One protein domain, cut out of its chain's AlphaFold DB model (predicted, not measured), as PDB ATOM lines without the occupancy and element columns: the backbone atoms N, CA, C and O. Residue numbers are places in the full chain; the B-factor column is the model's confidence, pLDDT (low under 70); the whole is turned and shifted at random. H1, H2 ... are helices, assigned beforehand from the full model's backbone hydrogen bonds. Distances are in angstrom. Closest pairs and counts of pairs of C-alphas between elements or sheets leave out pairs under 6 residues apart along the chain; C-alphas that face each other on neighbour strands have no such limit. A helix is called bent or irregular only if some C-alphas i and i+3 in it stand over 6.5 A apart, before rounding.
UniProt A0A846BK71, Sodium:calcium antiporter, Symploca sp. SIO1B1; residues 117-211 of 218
ATOM      1  N   ALA A 117     -49.767 -27.572  32.470       73.06
ATOM      2  CA  ALA A 117     -49.983 -28.275  31.208       73.06
ATOM      3  C   ALA A 117     -48.744 -29.093  30.803       73.06
ATOM      4  O   ALA A 117     -48.864 -30.292  30.537       73.06
ATOM      5  N   ALA A 118     -47.550 -28.495  30.889       76.44
ATOM      6  CA  ALA A 118     -46.304 -29.182  30.568       76.44
ATOM      7  C   ALA A 118     -46.037 -30.374  31.499       76.44
ATOM      8  O   ALA A 118     -45.631 -31.440  31.040       76.44
ATOM      9  N   LEU A 119     -46.322 -30.239  32.799       81.38
ATOM     10  CA  LEU A 119     -46.163 -31.333  33.768       81.38
ATOM     11  C   LEU A 119     -47.132 -32.497  33.534       81.38
ATOM     12  O   LEU A 119     -46.773 -33.650  33.769       81.38
ATOM     13  N   ARG A 120     -48.371 -32.210  33.121       77.19
ATOM     14  CA  ARG A 120     -49.421 -33.231  32.980       77.19
ATOM     15  C   ARG A 120     -49.400 -33.940  31.633       77.19
ATOM     16  O   ARG A 120     -49.823 -35.092  31.578       77.19
ATOM     17  N   LEU A 121     -48.954 -33.264  30.577       73.75
ATOM     18  CA  LEU A 121     -49.067 -33.769  29.212       73.75
ATOM     19  C   LEU A 121     -47.727 -33.762  28.475       73.75
ATOM     20  O   LEU A 121     -47.252 -34.834  28.103       73.75
ATOM     21  N   ASP A 122     -47.084 -32.604  28.315       79.31
ATOM     22  CA  ASP A 122     -45.902 -32.491  27.447       79.31
ATOM     23  C   ASP A 122     -44.731 -33.350  27.940       79.31
ATOM     24  O   ASP A 122     -44.173 -34.137  27.178       79.31
ATOM     25  N   ILE A 123     -44.378 -33.258  29.226       83.88
ATOM     26  CA  ILE A 123     -43.260 -34.011  29.811       83.88
ATOM     27  C   ILE A 123     -43.510 -35.527  29.761       83.88
ATOM     28  O   ILE A 123     -42.642 -36.240  29.251       83.88
ATOM     29  N   PRO A 124     -44.663 -36.059  30.215       79.81
ATOM     30  CA  PRO A 124     -44.968 -37.482  30.069       79.81
ATOM     31  C   PRO A 124     -44.918 -37.980  28.620       79.81
ATOM     32  O   PRO A 124     -44.364 -39.051  28.369       79.81
ATOM     33  N   VAL A 125     -45.443 -37.205  27.662       79.25
ATOM     34  CA  VAL A 125     -45.404 -37.556  26.233       79.25
ATOM     35  C   VAL A 125     -43.967 -37.569  25.715       79.25
ATOM     36  O   VAL A 125     -43.574 -38.531  25.059       79.25
ATOM     37  N   MET A 126     -43.153 -36.564  26.050       82.50
ATOM     38  CA  MET A 126     -41.737 -36.520  25.667       82.50
ATOM     39  C   MET A 126     -40.954 -37.713  26.229       82.50
ATOM     40  O   MET A 126     -40.191 -38.343  25.496       82.50
ATOM     41  N   VAL A 127     -41.172 -38.069  27.500       83.19
ATOM     42  CA  VAL A 127     -40.544 -39.244  28.131       83.19
ATOM     43  C   VAL A 127     -40.992 -40.529  27.441       83.19
ATOM     44  O   VAL A 127     -40.157 -41.376  27.130       83.19
ATOM     45  N   ALA A 128     -42.284 -40.670  27.151       78.88
ATOM     46  CA  ALA A 128     -42.794 -41.812  26.410       78.88
ATOM     47  C   ALA A 128     -42.119 -41.908  25.028       78.88
ATOM     48  O   ALA A 128     -41.503 -42.915  24.697       78.88
ATOM     49  N   VAL A 129     -42.114 -40.846  24.231       78.75
ATOM     50  CA  VAL A 129     -41.454 -40.875  22.914       78.75
ATOM     51  C   VAL A 129     -39.961 -41.217  23.038       78.75
ATOM     52  O   VAL A 129     -39.463 -42.043  22.275       78.75
ATOM     53  N   ALA A 130     -39.257 -40.681  24.039       82.06
ATOM     54  CA  ALA A 130     -37.850 -40.997  24.277       82.06
ATOM     55  C   ALA A 130     -37.618 -42.487  24.581       82.06
ATOM     56  O   ALA A 130     -36.726 -43.100  23.993       82.06
ATOM     57  N   ILE A 131     -38.439 -43.097  25.444       78.94
ATOM     58  CA  ILE A 131     -38.343 -44.534  25.740       78.94
ATOM     59  C   ILE A 131     -38.702 -45.351  24.485       78.94
ATOM     60  O   ILE A 131     -38.067 -46.372  24.226       78.94
ATOM     61  N   ALA A 132     -39.666 -44.907  23.668       75.12
ATOM     62  CA  ALA A 132     -40.071 -45.609  22.444       75.12
ATOM     63  C   ALA A 132     -38.954 -45.629  21.394       75.12
ATOM     64  O   ALA A 132     -38.876 -46.559  20.591       75.12
ATOM     65  N   CYS A 133     -38.075 -44.630  21.432       76.44
ATOM     66  CA  CYS A 133     -36.886 -44.551  20.596       76.44
ATOM     67  C   CYS A 133     -35.706 -45.390  21.124       76.44
ATOM     68  O   CYS A 133     -34.802 -45.691  20.349       76.44
ATOM     69  N   LEU A 134     -35.686 -45.821  22.396       75.69
ATOM     70  CA  LEU A 134     -34.559 -46.589  22.962       75.69
ATOM     71  C   LEU A 134     -34.213 -47.881  22.202       75.69
ATOM     72  O   LEU A 134     -33.030 -48.183  22.038       75.69
ATOM     73  N   PRO A 135     -35.182 -48.668  21.712       71.06
ATOM     74  CA  PRO A 135     -34.869 -49.879  20.967       71.06
ATOM     75  C   PRO A 135     -34.066 -49.659  19.680       71.06
ATOM     76  O   PRO A 135     -33.353 -50.574  19.270       71.06
ATOM     77  N   ILE A 136     -34.129 -48.459  19.089       70.50
ATOM     78  CA  ILE A 136     -33.394 -48.086  17.869       70.50
ATOM     79  C   ILE A 136     -31.879 -48.246  18.077       70.50
ATOM     80  O   ILE A 136     -31.160 -48.669  17.172       70.50
ATOM     81  N   PHE A 137     -31.386 -47.993  19.294       66.25
ATOM     82  CA  PHE A 137     -29.971 -48.179  19.628       66.25
ATOM     83  C   PHE A 137     -29.555 -49.652  19.676       66.25
ATOM     84  O   PHE A 137     -28.393 -49.983  19.451       66.25
ATOM     85  N   PHE A 138     -30.487 -50.565  19.955       65.25
ATOM     86  CA  PHE A 138     -30.198 -52.000  20.027       65.25
ATOM     87  C   PHE A 138     -30.321 -52.696  18.663       65.25
ATOM     88  O   PHE A 138     -29.711 -53.751  18.449       65.25
ATOM     89  N   THR A 139     -31.063 -52.103  17.723       65.38
ATOM     90  CA  THR A 139     -31.273 -52.621  16.361       65.38
ATOM     91  C   THR A 139     -30.221 -52.159  15.346       65.38
ATOM     92  O   THR A 139     -30.360 -52.466  14.168       65.38
ATOM     93  N   GLY A 140     -29.136 -51.513  15.789       65.81
ATOM     94  CA  GLY A 140     -28.037 -51.074  14.920       65.81
ATOM     95  C   GLY A 140     -28.221 -49.660  14.369       65.81
ATOM     96  O   GLY A 140     -27.885 -49.424  13.217       65.81
ATOM     97  N   ASN A 141     -28.794 -48.748  15.168       71.38
ATOM     98  CA  ASN A 141     -29.004 -47.334  14.823       71.38
ATOM     99  C   ASN A 141     -29.781 -47.109  13.514       71.38
ATOM    100  O   ASN A 141     -29.699 -46.050  12.894       71.38
ATOM    101  N   SER A 142     -30.576 -48.089  13.098       69.94
ATOM    102  CA  SER A 142     -31.383 -48.007  11.888       69.94
ATOM    103  C   SER A 142     -32.849 -47.816  12.254       69.94
ATOM    104  O   SER A 142     -33.410 -48.634  12.989       69.94
ATOM    105  N   VAL A 143     -33.485 -46.780  11.706       76.88
ATOM    106  CA  VAL A 143     -34.940 -46.587  11.776       76.88
ATOM    107  C   VAL A 143     -35.549 -47.054  10.463       76.88
ATOM    108  O   VAL A 143     -35.234 -46.529   9.392       76.88
ATOM    109  N   SER A 144     -36.425 -48.053  10.523       80.62
ATOM    110  CA  SER A 144     -37.141 -48.525   9.339       80.62
ATOM    111  C   SER A 144     -38.175 -47.492   8.870       80.62
ATOM    112  O   SER A 144     -38.694 -46.691   9.647       80.62
ATOM    113  N   ARG A 145     -38.536 -47.520   7.579       84.94
ATOM    114  CA  ARG A 145     -39.502 -46.557   7.006       84.94
ATOM    115  C   ARG A 145     -40.858 -46.564   7.724       84.94
ATOM    116  O   ARG A 145     -41.478 -45.513   7.847       84.94
ATOM    117  N   TRP A 146     -41.303 -47.727   8.201       79.12
ATOM    118  CA  TRP A 146     -42.559 -47.863   8.944       79.12
ATOM    119  C   TRP A 146     -42.478 -47.256  10.348       79.12
ATOM    120  O   TRP A 146     -43.424 -46.594  10.763       79.12
ATOM    121  N   GLU A 147     -41.351 -47.413  11.049       79.69
ATOM    122  CA  GLU A 147     -41.114 -46.751  12.343       79.69
ATOM    123  C   GLU A 147     -41.059 -45.229  12.171       79.69
ATOM    124  O   GLU A 147     -41.711 -44.501  12.915       79.69
ATOM    125  N   GLY A 148     -40.368 -44.742  11.134       84.38
ATOM    126  CA  GLY A 148     -40.339 -43.316  10.799       84.38
ATOM    127  C   GLY A 148     -41.727 -42.746  10.483       84.38
ATOM    128  O   GLY A 148     -42.080 -41.682  10.986       84.38
ATOM    129  N   LEU A 149     -42.545 -43.466   9.702       86.50
ATOM    130  CA  LEU A 149     -43.925 -43.063   9.404       86.50
ATOM    131  C   LEU A 149     -44.792 -43.015  10.668       86.50
ATOM    132  O   LEU A 149     -45.614 -42.111  10.826       86.50
ATOM    133  N   LEU A 150     -44.595 -43.966  11.576       82.19
ATOM    134  CA  LEU A 150     -45.297 -44.020  12.850       82.19
ATOM    135  C   LEU A 150     -44.936 -42.822  13.742       82.19
ATOM    136  O   LEU A 150     -45.837 -42.136  14.222       82.19
ATOM    137  N   PHE A 151     -43.646 -42.505  13.901       83.12
ATOM    138  CA  PHE A 151     -43.216 -41.329  14.668       83.12
ATOM    139  C   PHE A 151     -43.678 -40.012  14.036       83.12
ATOM    140  O   PHE A 151     -44.122 -39.114  14.750       83.12
ATOM    141  N   LEU A 152     -43.649 -39.909  12.704       86.69
ATOM    142  CA  LEU A 152     -44.187 -38.751  11.990       86.69
ATOM    143  C   LEU A 152     -45.694 -38.591  12.239       86.69
ATOM    144  O   LEU A 152     -46.171 -37.480  12.460       86.69
ATOM    145  N   SER A 153     -46.438 -39.698  12.255       84.31
ATOM    146  CA  SER A 153     -47.875 -39.687  12.548       84.31
ATOM    147  C   SER A 153     -48.155 -39.205  13.974       84.31
ATOM    148  O   SER A 153     -49.053 -38.386  14.171       84.31
ATOM    149  N   TYR A 154     -47.359 -39.635  14.962       81.69
ATOM    150  CA  TYR A 154     -47.453 -39.114  16.330       81.69
ATOM    151  C   TYR A 154     -47.121 -37.631  16.419       81.69
ATOM    152  O   TYR A 154     -47.845 -36.895  17.087       81.69
ATOM    153  N   PHE A 155     -46.086 -37.174  15.715       84.31
ATOM    154  CA  PHE A 155     -45.733 -35.759  15.675       84.31
ATOM    155  C   PHE A 155     -46.879 -34.896  15.120       84.31
ATOM    156  O   PHE A 155     -47.244 -33.887  15.727       84.31
ATOM    157  N   VAL A 156     -47.498 -35.317  14.010       86.25
ATOM    158  CA  VAL A 156     -48.646 -34.612  13.413       86.25
ATOM    159  C   VAL A 156     -49.854 -34.624  14.353       86.25
ATOM    160  O   VAL A 156     -50.480 -33.581  14.551       86.25
ATOM    161  N   ALA A 157     -50.170 -35.767  14.967       83.62
ATOM    162  CA  ALA A 157     -51.283 -35.881  15.909       83.62
ATOM    163  C   ALA A 157     -51.088 -34.979  17.140       83.62
ATOM    164  O   ALA A 157     -52.007 -34.250  17.515       83.62
ATOM    165  N   TYR A 158     -49.889 -34.973  17.728       80.81
ATOM    166  CA  TYR A 158     -49.548 -34.140  18.883       80.81
ATOM    167  C   TYR A 158     -49.562 -32.645  18.545       80.81
ATOM    168  O   TYR A 158     -50.158 -31.853  19.270       80.81
ATOM    169  N   THR A 159     -48.998 -32.251  17.402       81.25
ATOM    170  CA  THR A 159     -49.025 -30.848  16.956       81.25
ATOM    171  C   THR A 159     -50.459 -30.376  16.707       81.25
ATOM    172  O   THR A 159     -50.835 -29.274  17.101       81.25
ATOM    173  N   THR A 160     -51.297 -31.228  16.110       83.19
ATOM    174  CA  THR A 160     -52.722 -30.931  15.897       83.19
ATOM    175  C   THR A 160     -53.466 -30.798  17.225       83.19
ATOM    176  O   THR A 160     -54.256 -29.870  17.379       83.19
ATOM    177  N   TYR A 161     -53.189 -31.678  18.197       81.94
ATOM    178  CA  TYR A 161     -53.746 -31.590  19.550       81.94
ATOM    179  C   TYR A 161     -53.443 -30.226  20.169       81.94
ATOM    180  O   TYR A 161     -54.360 -29.513  20.563       81.94
ATOM    181  N   LEU A 162     -52.162 -29.850  20.172       77.00
ATOM    182  CA  LEU A 162     -51.677 -28.587  20.716       77.00
ATOM    183  C   LEU A 162     -52.365 -27.387  20.070       77.00
ATOM    184  O   LEU A 162     -52.826 -26.503  20.783       77.00
ATOM    185  N   ILE A 163     -52.481 -27.362  18.738       80.50
ATOM    186  CA  ILE A 163     -53.155 -26.273  18.015       80.50
ATOM    187  C   ILE A 163     -54.635 -26.180  18.401       80.50
ATOM    188  O   ILE A 163     -55.141 -25.080  18.615       80.50
ATOM    189  N   LEU A 164     -55.345 -27.307  18.484       80.75
ATOM    190  CA  LEU A 164     -56.766 -27.319  18.844       80.75
ATOM    191  C   LEU A 164     -56.996 -26.873  20.289       80.75
ATOM    192  O   LEU A 164     -57.935 -26.119  20.542       80.75
ATOM    193  N   ASP A 165     -56.143 -27.323  21.209       77.81
ATOM    194  CA  ASP A 165     -56.208 -26.981  22.635       77.81
ATOM    195  C   ASP A 165     -56.010 -25.485  22.837       77.81
ATOM    196  O   ASP A 165     -56.824 -24.793  23.441       77.81
ATOM    197  N   SER A 166     -54.984 -24.950  22.191       72.50
ATOM    198  CA  SER A 166     -54.608 -23.550  22.322       72.50
ATOM    199  C   SER A 166     -55.446 -22.572  21.487       72.50
ATOM    200  O   SER A 166     -55.327 -21.359  21.663       72.50
ATOM    201  N   THR A 167     -56.317 -23.068  20.602       78.38
ATOM    202  CA  THR A 167     -57.343 -22.263  19.914       78.38
ATOM    203  C   THR A 167     -58.733 -22.407  20.538       78.38
ATOM    204  O   THR A 167     -59.685 -21.843  20.000       78.38
ATOM    205  N   GLU A 168     -58.858 -23.154  21.646       73.62
ATOM    206  CA  GLU A 168     -60.132 -23.501  22.301       73.62
ATOM    207  C   GLU A 168     -61.183 -24.026  21.304       73.62
ATOM    208  O   GLU A 168     -62.387 -23.769  21.406       73.62
ATOM    209  N   HIS A 169     -60.727 -24.746  20.277       76.25
ATOM    210  CA  HIS A 169     -61.585 -25.127  19.166       76.25
ATOM    211  C   HIS A 169     -62.628 -26.156  19.623       76.25
ATOM    212  O   HIS A 169     -62.321 -27.112  20.331       76.25
ATOM    213  N   GLN A 170     -63.870 -26.036  19.148       74.06
ATOM    214  CA  GLN A 170     -64.994 -26.892  19.571       74.06
ATOM    215  C   GLN A 170     -64.779 -28.395  19.301       74.06
ATOM    216  O   GLN A 170     -65.452 -29.245  19.878       74.06
ATOM    217  N   SER A 171     -63.833 -28.742  18.425       75.19
ATOM    218  CA  SER A 171     -63.451 -30.124  18.116       75.19
ATOM    219  C   SER A 171     -62.471 -30.738  19.122       75.19
ATOM    220  O   SER A 171     -62.185 -31.931  19.015       75.19
ATOM    221  N   LEU A 172     -61.975 -29.966  20.096       73.06
ATOM    222  CA  LEU A 172     -61.045 -30.430  21.125       73.06
ATOM    223  C   LEU A 172     -61.532 -31.686  21.863       73.06
ATOM    224  O   LEU A 172     -60.746 -32.626  21.962       73.06
ATOM    225  N   PRO A 173     -62.795 -31.786  22.335       74.50
ATOM    226  CA  PRO A 173     -63.229 -32.949  23.105       74.50
ATOM    227  C   PRO A 173     -63.199 -34.227  22.265       74.50
ATOM    228  O   PRO A 173     -62.736 -35.269  22.720       74.50
ATOM    229  N   TRP A 174     -63.628 -34.129  21.005       70.00
ATOM    230  CA  TRP A 174     -63.620 -35.249  20.067       70.00
ATOM    231  C   TRP A 174     -62.201 -35.665  19.692       70.00
ATOM    232  O   TRP A 174     -61.891 -36.855  19.680       70.00
ATOM    233  N   PHE A 175     -61.321 -34.699  19.436       73.88
ATOM    234  CA  PHE A 175     -59.929 -34.982  19.104       73.88
ATOM    235  C   PHE A 175     -59.161 -35.549  20.304       73.88
ATOM    236  O   PHE A 175     -58.460 -36.546  20.168       73.88
ATOM    237  N   SER A 176     -59.348 -34.985  21.499       69.69
ATOM    238  CA  SER A 176     -58.747 -35.479  22.740       69.69
ATOM    239  C   SER A 176     -59.218 -36.893  23.081       69.69
ATOM    240  O   SER A 176     -58.405 -37.711  23.517       69.69
ATOM    241  N   LEU A 177     -60.489 -37.216  22.828       69.69
ATOM    242  CA  LEU A 177     -61.012 -38.570  23.001       69.69
ATOM    243  C   LEU A 177     -60.339 -39.535  22.022       69.69
ATOM    244  O   LEU A 177     -59.873 -40.589  22.442       69.69
ATOM    245  N   VAL A 178     -60.194 -39.156  20.750       72.19
ATOM    246  CA  VAL A 178     -59.458 -39.961  19.761       72.19
ATOM    247  C   VAL A 178     -57.993 -40.140  20.166       72.19
ATOM    248  O   VAL A 178     -57.492 -41.258  20.147       72.19
ATOM    249  N   VAL A 179     -57.301 -39.088  20.600       69.25
ATOM    250  CA  VAL A 179     -55.908 -39.189  21.064       69.25
ATOM    251  C   VAL A 179     -55.804 -40.120  22.277       69.25
ATOM    252  O   VAL A 179     -54.977 -41.029  22.305       69.25
ATOM    253  N   THR A 180     -56.687 -39.978  23.256       68.12
ATOM    254  CA  THR A 180     -56.636 -40.791  24.479       68.12
ATOM    255  C   THR A 180     -57.033 -42.247  24.232       68.12
ATOM    256  O   THR A 180     -56.458 -43.148  24.832       68.12
ATOM    257  N   VAL A 181     -57.993 -42.506  23.345       67.50
ATOM    258  CA  VAL A 181     -58.533 -43.855  23.096       67.50
ATOM    259  C   VAL A 181     -57.766 -44.598  22.001       67.50
ATOM    260  O   VAL A 181     -57.707 -45.821  22.029       67.50
ATOM    261  N   PHE A 182     -57.151 -43.891  21.053       65.50
ATOM    262  CA  PHE A 182     -56.368 -44.506  19.980       65.50
ATOM    263  C   PHE A 182     -54.871 -44.272  20.129       65.50
ATOM    264  O   PHE A 182     -54.116 -45.236  20.109       65.50
ATOM    265  N   VAL A 183     -54.414 -43.031  20.295       66.75
ATOM    266  CA  VAL A 183     -52.972 -42.720  20.285       66.75
ATOM    267  C   VAL A 183     -52.274 -43.261  21.535       66.75
ATOM    268  O   VAL A 183     -51.183 -43.816  21.424       66.75
ATOM    269  N   VAL A 184     -52.895 -43.186  22.716       69.06
ATOM    270  CA  VAL A 184     -52.296 -43.723  23.955       69.06
ATOM    271  C   VAL A 184     -52.212 -45.264  23.942       69.06
ATOM    272  O   VAL A 184     -51.142 -45.810  24.204       69.06
ATOM    273  N   PRO A 185     -53.256 -46.018  23.559       69.69
ATOM    274  CA  PRO A 185     -53.126 -47.468  23.422       69.69
ATOM    275  C   PRO A 185     -52.207 -47.876  22.272       69.69
ATOM    276  O   PRO A 185     -51.459 -48.840  22.410       69.69
ATOM    277  N   LEU A 186     -52.211 -47.133  21.157       68.44
ATOM    278  CA  LEU A 186     -51.307 -47.382  20.037       68.44
ATOM    279  C   LEU A 186     -49.854 -47.141  20.446       68.44
ATOM    280  O   LEU A 186     -49.006 -47.961  20.110       68.44
ATOM    281  N   THR A 187     -49.553 -46.089  21.213       67.81
ATOM    282  CA  THR A 187     -48.200 -45.856  21.746       67.81
ATOM    283  C   THR A 187     -47.783 -47.017  22.633       67.81
ATOM    284  O   THR A 187     -46.749 -47.616  22.350       67.81
ATOM    285  N   ILE A 188     -48.608 -47.426  23.604       72.31
ATOM    286  CA  ILE A 188     -48.347 -48.600  24.461       72.31
ATOM    287  C   ILE A 188     -48.110 -49.866  23.623       72.31
ATOM    288  O   ILE A 188     -47.144 -50.593  23.849       72.31
ATOM    289  N   LEU A 189     -48.951 -50.126  22.624       74.00
ATOM    290  CA  LEU A 189     -48.807 -51.281  21.740       74.00
ATOM    291  C   LEU A 189     -47.501 -51.215  20.941       74.00
ATOM    292  O   LEU A 189     -46.776 -52.204  20.848       74.00
ATOM    293  N   THR A 190     -47.180 -50.045  20.393       68.25
ATOM    294  CA  THR A 190     -45.948 -49.827  19.630       68.25
ATOM    295  C   THR A 190     -44.737 -50.067  20.521       68.25
ATOM    296  O   THR A 190     -43.823 -50.788  20.142       68.25
ATOM    297  N   PHE A 191     -44.763 -49.543  21.739       71.31
ATOM    298  CA  PHE A 191     -43.750 -49.788  22.752       71.31
ATOM    299  C   PHE A 191     -43.525 -51.266  23.030       71.31
ATOM    300  O   PHE A 191     -42.379 -51.722  23.042       71.31
ATOM    301  N   VAL A 192     -44.611 -52.016  23.228       75.00
ATOM    302  CA  VAL A 192     -44.552 -53.462  23.445       75.00
ATOM    303  C   VAL A 192     -43.931 -54.143  22.231       75.00
ATOM    304  O   VAL A 192     -43.006 -54.931  22.396       75.00
ATOM    305  N   ILE A 193     -44.364 -53.800  21.016       75.31
ATOM    306  CA  ILE A 193     -43.856 -54.397  19.773       75.31
ATOM    307  C   ILE A 193     -42.370 -54.096  19.574       75.31
ATOM    308  O   ILE A 193     -41.596 -55.013  19.296       75.31
ATOM    309  N   ILE A 194     -41.949 -52.839  19.716       71.56
ATOM    310  CA  ILE A 194     -40.558 -52.448  19.488       71.56
ATOM    311  C   ILE A 194     -39.658 -53.088  20.562       71.56
ATOM    312  O   ILE A 194     -38.639 -53.699  20.229       71.56
ATOM    313  N   THR A 195     -40.061 -53.047  21.836       70.56
ATOM    314  CA  THR A 195     -39.314 -53.700  22.928       70.56
ATOM    315  C   THR A 195     -39.228 -55.210  22.712       70.56
ATOM    316  O   THR A 195     -38.161 -55.807  22.863       70.56
ATOM    317  N   TRP A 196     -40.326 -55.841  22.292       78.12
ATOM    318  CA  TRP A 196     -40.381 -57.270  22.002       78.12
ATOM    319  C   TRP A 196     -39.460 -57.667  20.848       78.12
ATOM    320  O   TRP A 196     -38.701 -58.631  20.962       78.12
ATOM    321  N   ARG A 197     -39.475 -56.905  19.748       73.88
ATOM    322  CA  ARG A 197     -38.582 -57.127  18.602       73.88
ATOM    323  C   ARG A 197     -37.116 -56.971  18.993       73.88
ATOM    324  O   ARG A 197     -36.302 -57.809  18.610       73.88
ATOM    325  N   ALA A 198     -36.782 -55.965  19.798       70.06
ATOM    326  CA  ALA A 198     -35.420 -55.774  20.292       70.06
ATOM    327  C   ALA A 198     -34.957 -56.935  21.190       70.06
ATOM    328  O   ALA A 198     -33.840 -57.436  21.036       70.06
ATOM    329  N   LEU A 199     -35.826 -57.424  22.082       75.19
ATOM    330  CA  LEU A 199     -35.539 -58.596  22.912       75.19
ATOM    331  C   LEU A 199     -35.361 -59.868  22.072       75.19
ATOM    332  O   LEU A 199     -34.437 -60.644  22.327       75.19
ATOM    333  N   GLN A 200     -36.193 -60.077  21.048       75.56
ATOM    334  CA  GLN A 200     -36.047 -61.209  20.130       75.56
ATOM    335  C   GLN A 200     -34.740 -61.148  19.334       75.56
ATOM    336  O   GLN A 200     -34.037 -62.156  19.267       75.56
ATOM    337  N   ALA A 201     -34.374 -59.983  18.798       69.31
ATOM    338  CA  ALA A 201     -33.115 -59.800  18.076       69.31
ATOM    339  C   ALA A 201     -31.900 -60.089  18.974       69.31
ATOM    340  O   ALA A 201     -30.961 -60.773  18.563       69.31
ATOM    341  N   ARG A 202     -31.940 -59.644  20.240       69.44
ATOM    342  CA  ARG A 202     -30.903 -59.963  21.234       69.44
ATOM    343  C   ARG A 202     -30.827 -61.464  21.516       69.44
ATOM    344  O   ARG A 202     -29.731 -62.011  21.597       69.44
ATOM    345  N   ARG A 203     -31.973 -62.141  21.633       73.50
ATOM    346  CA  ARG A 203     -32.037 -63.591  21.867       73.50
ATOM    347  C   ARG A 203     -31.473 -64.391  20.689       73.50
ATOM    348  O   ARG A 203     -30.758 -65.356  20.921       73.50
ATOM    349  N   GLN A 204     -31.743 -63.980  19.451       70.75
ATOM    350  CA  GLN A 204     -31.215 -64.643  18.252       70.75
ATOM    351  C   GLN A 204     -29.692 -64.507  18.132       70.75
ATOM    352  O   GLN A 204     -29.026 -65.509  17.891       70.75
ATOM    353  N   ARG A 205     -29.134 -63.314  18.395       67.44
ATOM    354  CA  ARG A 205     -27.673 -63.093  18.417       67.44
ATOM    355  C   ARG A 205     -26.955 -63.935  19.479       67.44
ATOM    356  O   ARG A 205     -25.836 -64.379  19.270       67.44
ATOM    357  N   LEU A 206     -27.590 -64.158  20.632       68.56
ATOM    358  CA  LEU A 206     -27.022 -65.014  21.681       68.56
ATOM    359  C   LEU A 206     -27.013 -66.494  21.281       68.56
ATOM    360  O   LEU A 206     -26.059 -67.197  21.593       68.56
ATOM    361  N   ILE A 207     -28.054 -66.958  20.584       71.50
ATOM    362  CA  ILE A 207     -28.145 -68.345  20.112       71.50
ATOM    363  C   ILE A 207     -27.132 -68.603  18.987       71.50
ATOM    364  O   ILE A 207     -26.457 -69.625  19.039       71.50
ATOM    365  N   SER A 208     -26.965 -67.676  18.032       69.25
ATOM    366  CA  SER A 208     -25.973 -67.819  16.951       69.25
ATOM    367  C   SER A 208     -24.535 -67.861  17.476       69.25
ATOM    368  O   SER A 208     -23.757 -68.721  17.072       69.25
ATOM    369  N   ASN A 209     -24.194 -66.989  18.431       70.06
ATOM    370  CA  ASN A 209     -22.858 -66.969  19.033       70.06
ATOM    371  C   ASN A 209     -22.574 -68.228  19.867       70.06
ATOM    372  O   ASN A 209     -21.423 -68.640  19.973       70.06
ATOM    373  N   TYR A 210     -23.602 -68.835  20.468       64.69
ATOM    374  CA  TYR A 210     -23.446 -70.099  21.185       64.69
ATOM    375  C   TYR A 210     -23.172 -71.258  20.219       64.69
ATOM    376  O   TYR A 210     -22.268 -72.041  20.482       64.69
ATOM    377  N   SER A 211     -23.891 -71.334  19.088       62.59
ATOM    378  CA  SER A 211     -23.664 -72.372  18.070       62.59
ATOM    379  C   SER A 211     -22.299 -72.257  17.380       62.59
ATOM    380  O   SER A 211     -21.624 -73.272  17.231       62.59
TER     381      SER A 211
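Overview. This is residues 117 to 211 of the 218 residues of the protein "Sodium:calcium antiporter" of Symploca sp. SIO1B1 (UniProt A0A846BK71). Three helices form a loose up-and-down bundle, each running against the one before it: H2 and H3 make a long helical hairpin, and H1 runs the same way as H3 at a shallow tilt, meeting it with residues 132 to 138 alone, at residues 190 to 198 of H3. H3 makes the length, and its residues 203 to 211 stick out free of the rest. The printed part has 95 residues, with three named helices in the order H1, H2, H3 and no named strand; the class is all helix. It is loose, with a radius of gyration of the C-alphas of 16.7 A, and spans 61 by 24 by 20 A.

Along the chain. H1 is residues 117 to 138, 32.9 A long, beginning at C-alpha 117 (-49.983, -28.275, 31.208). It is only just irregular: C-alphas 120 and 123 are 7.0 A apart. H2 is residues 145 to 166, 31.5 A long. H3 is residues 172 to 211, 56.3 A long, ending at C-alpha 211 (-23.664, -72.372, 18.070). H3 is neither bent nor irregular, but only just: C-alphas 181 and 184 are 6.3 A apart.

Arrangement. H1 touches H3 with residues 132 to 138 alone; their closest C-alphas, of Ala 132 and Phe 191, are 5.6 A apart. They run the same way at a shallow tilt of 24 degrees. H1 and H2 are near each other. H2 and H3 form a hairpin, opposite ways at a shallow tilt of 25 degrees; H3 touches H2 with residues 172 to 183 alone, and their closest C-alphas, of Leu 164 and Leu 172, are 5.8 A apart. Every O i to N i+4 pair is within hydrogen-bond range in H2, against 12 of 18 in H1 and 34 of 36 in H3.

Size, cuts and confidence. The farthest C-alphas, of Gln 170 and Ser 211, are 61.5 A apart. Without residues 203 to 211 the body spans 47 by 24 by 19 A. The printed part has no cut; the link from H1 to H2 is short and that from H2 to H3 tight. Mean pLDDT of the printed part is 75.0, with 24 residues under 70, among them 179 to 187.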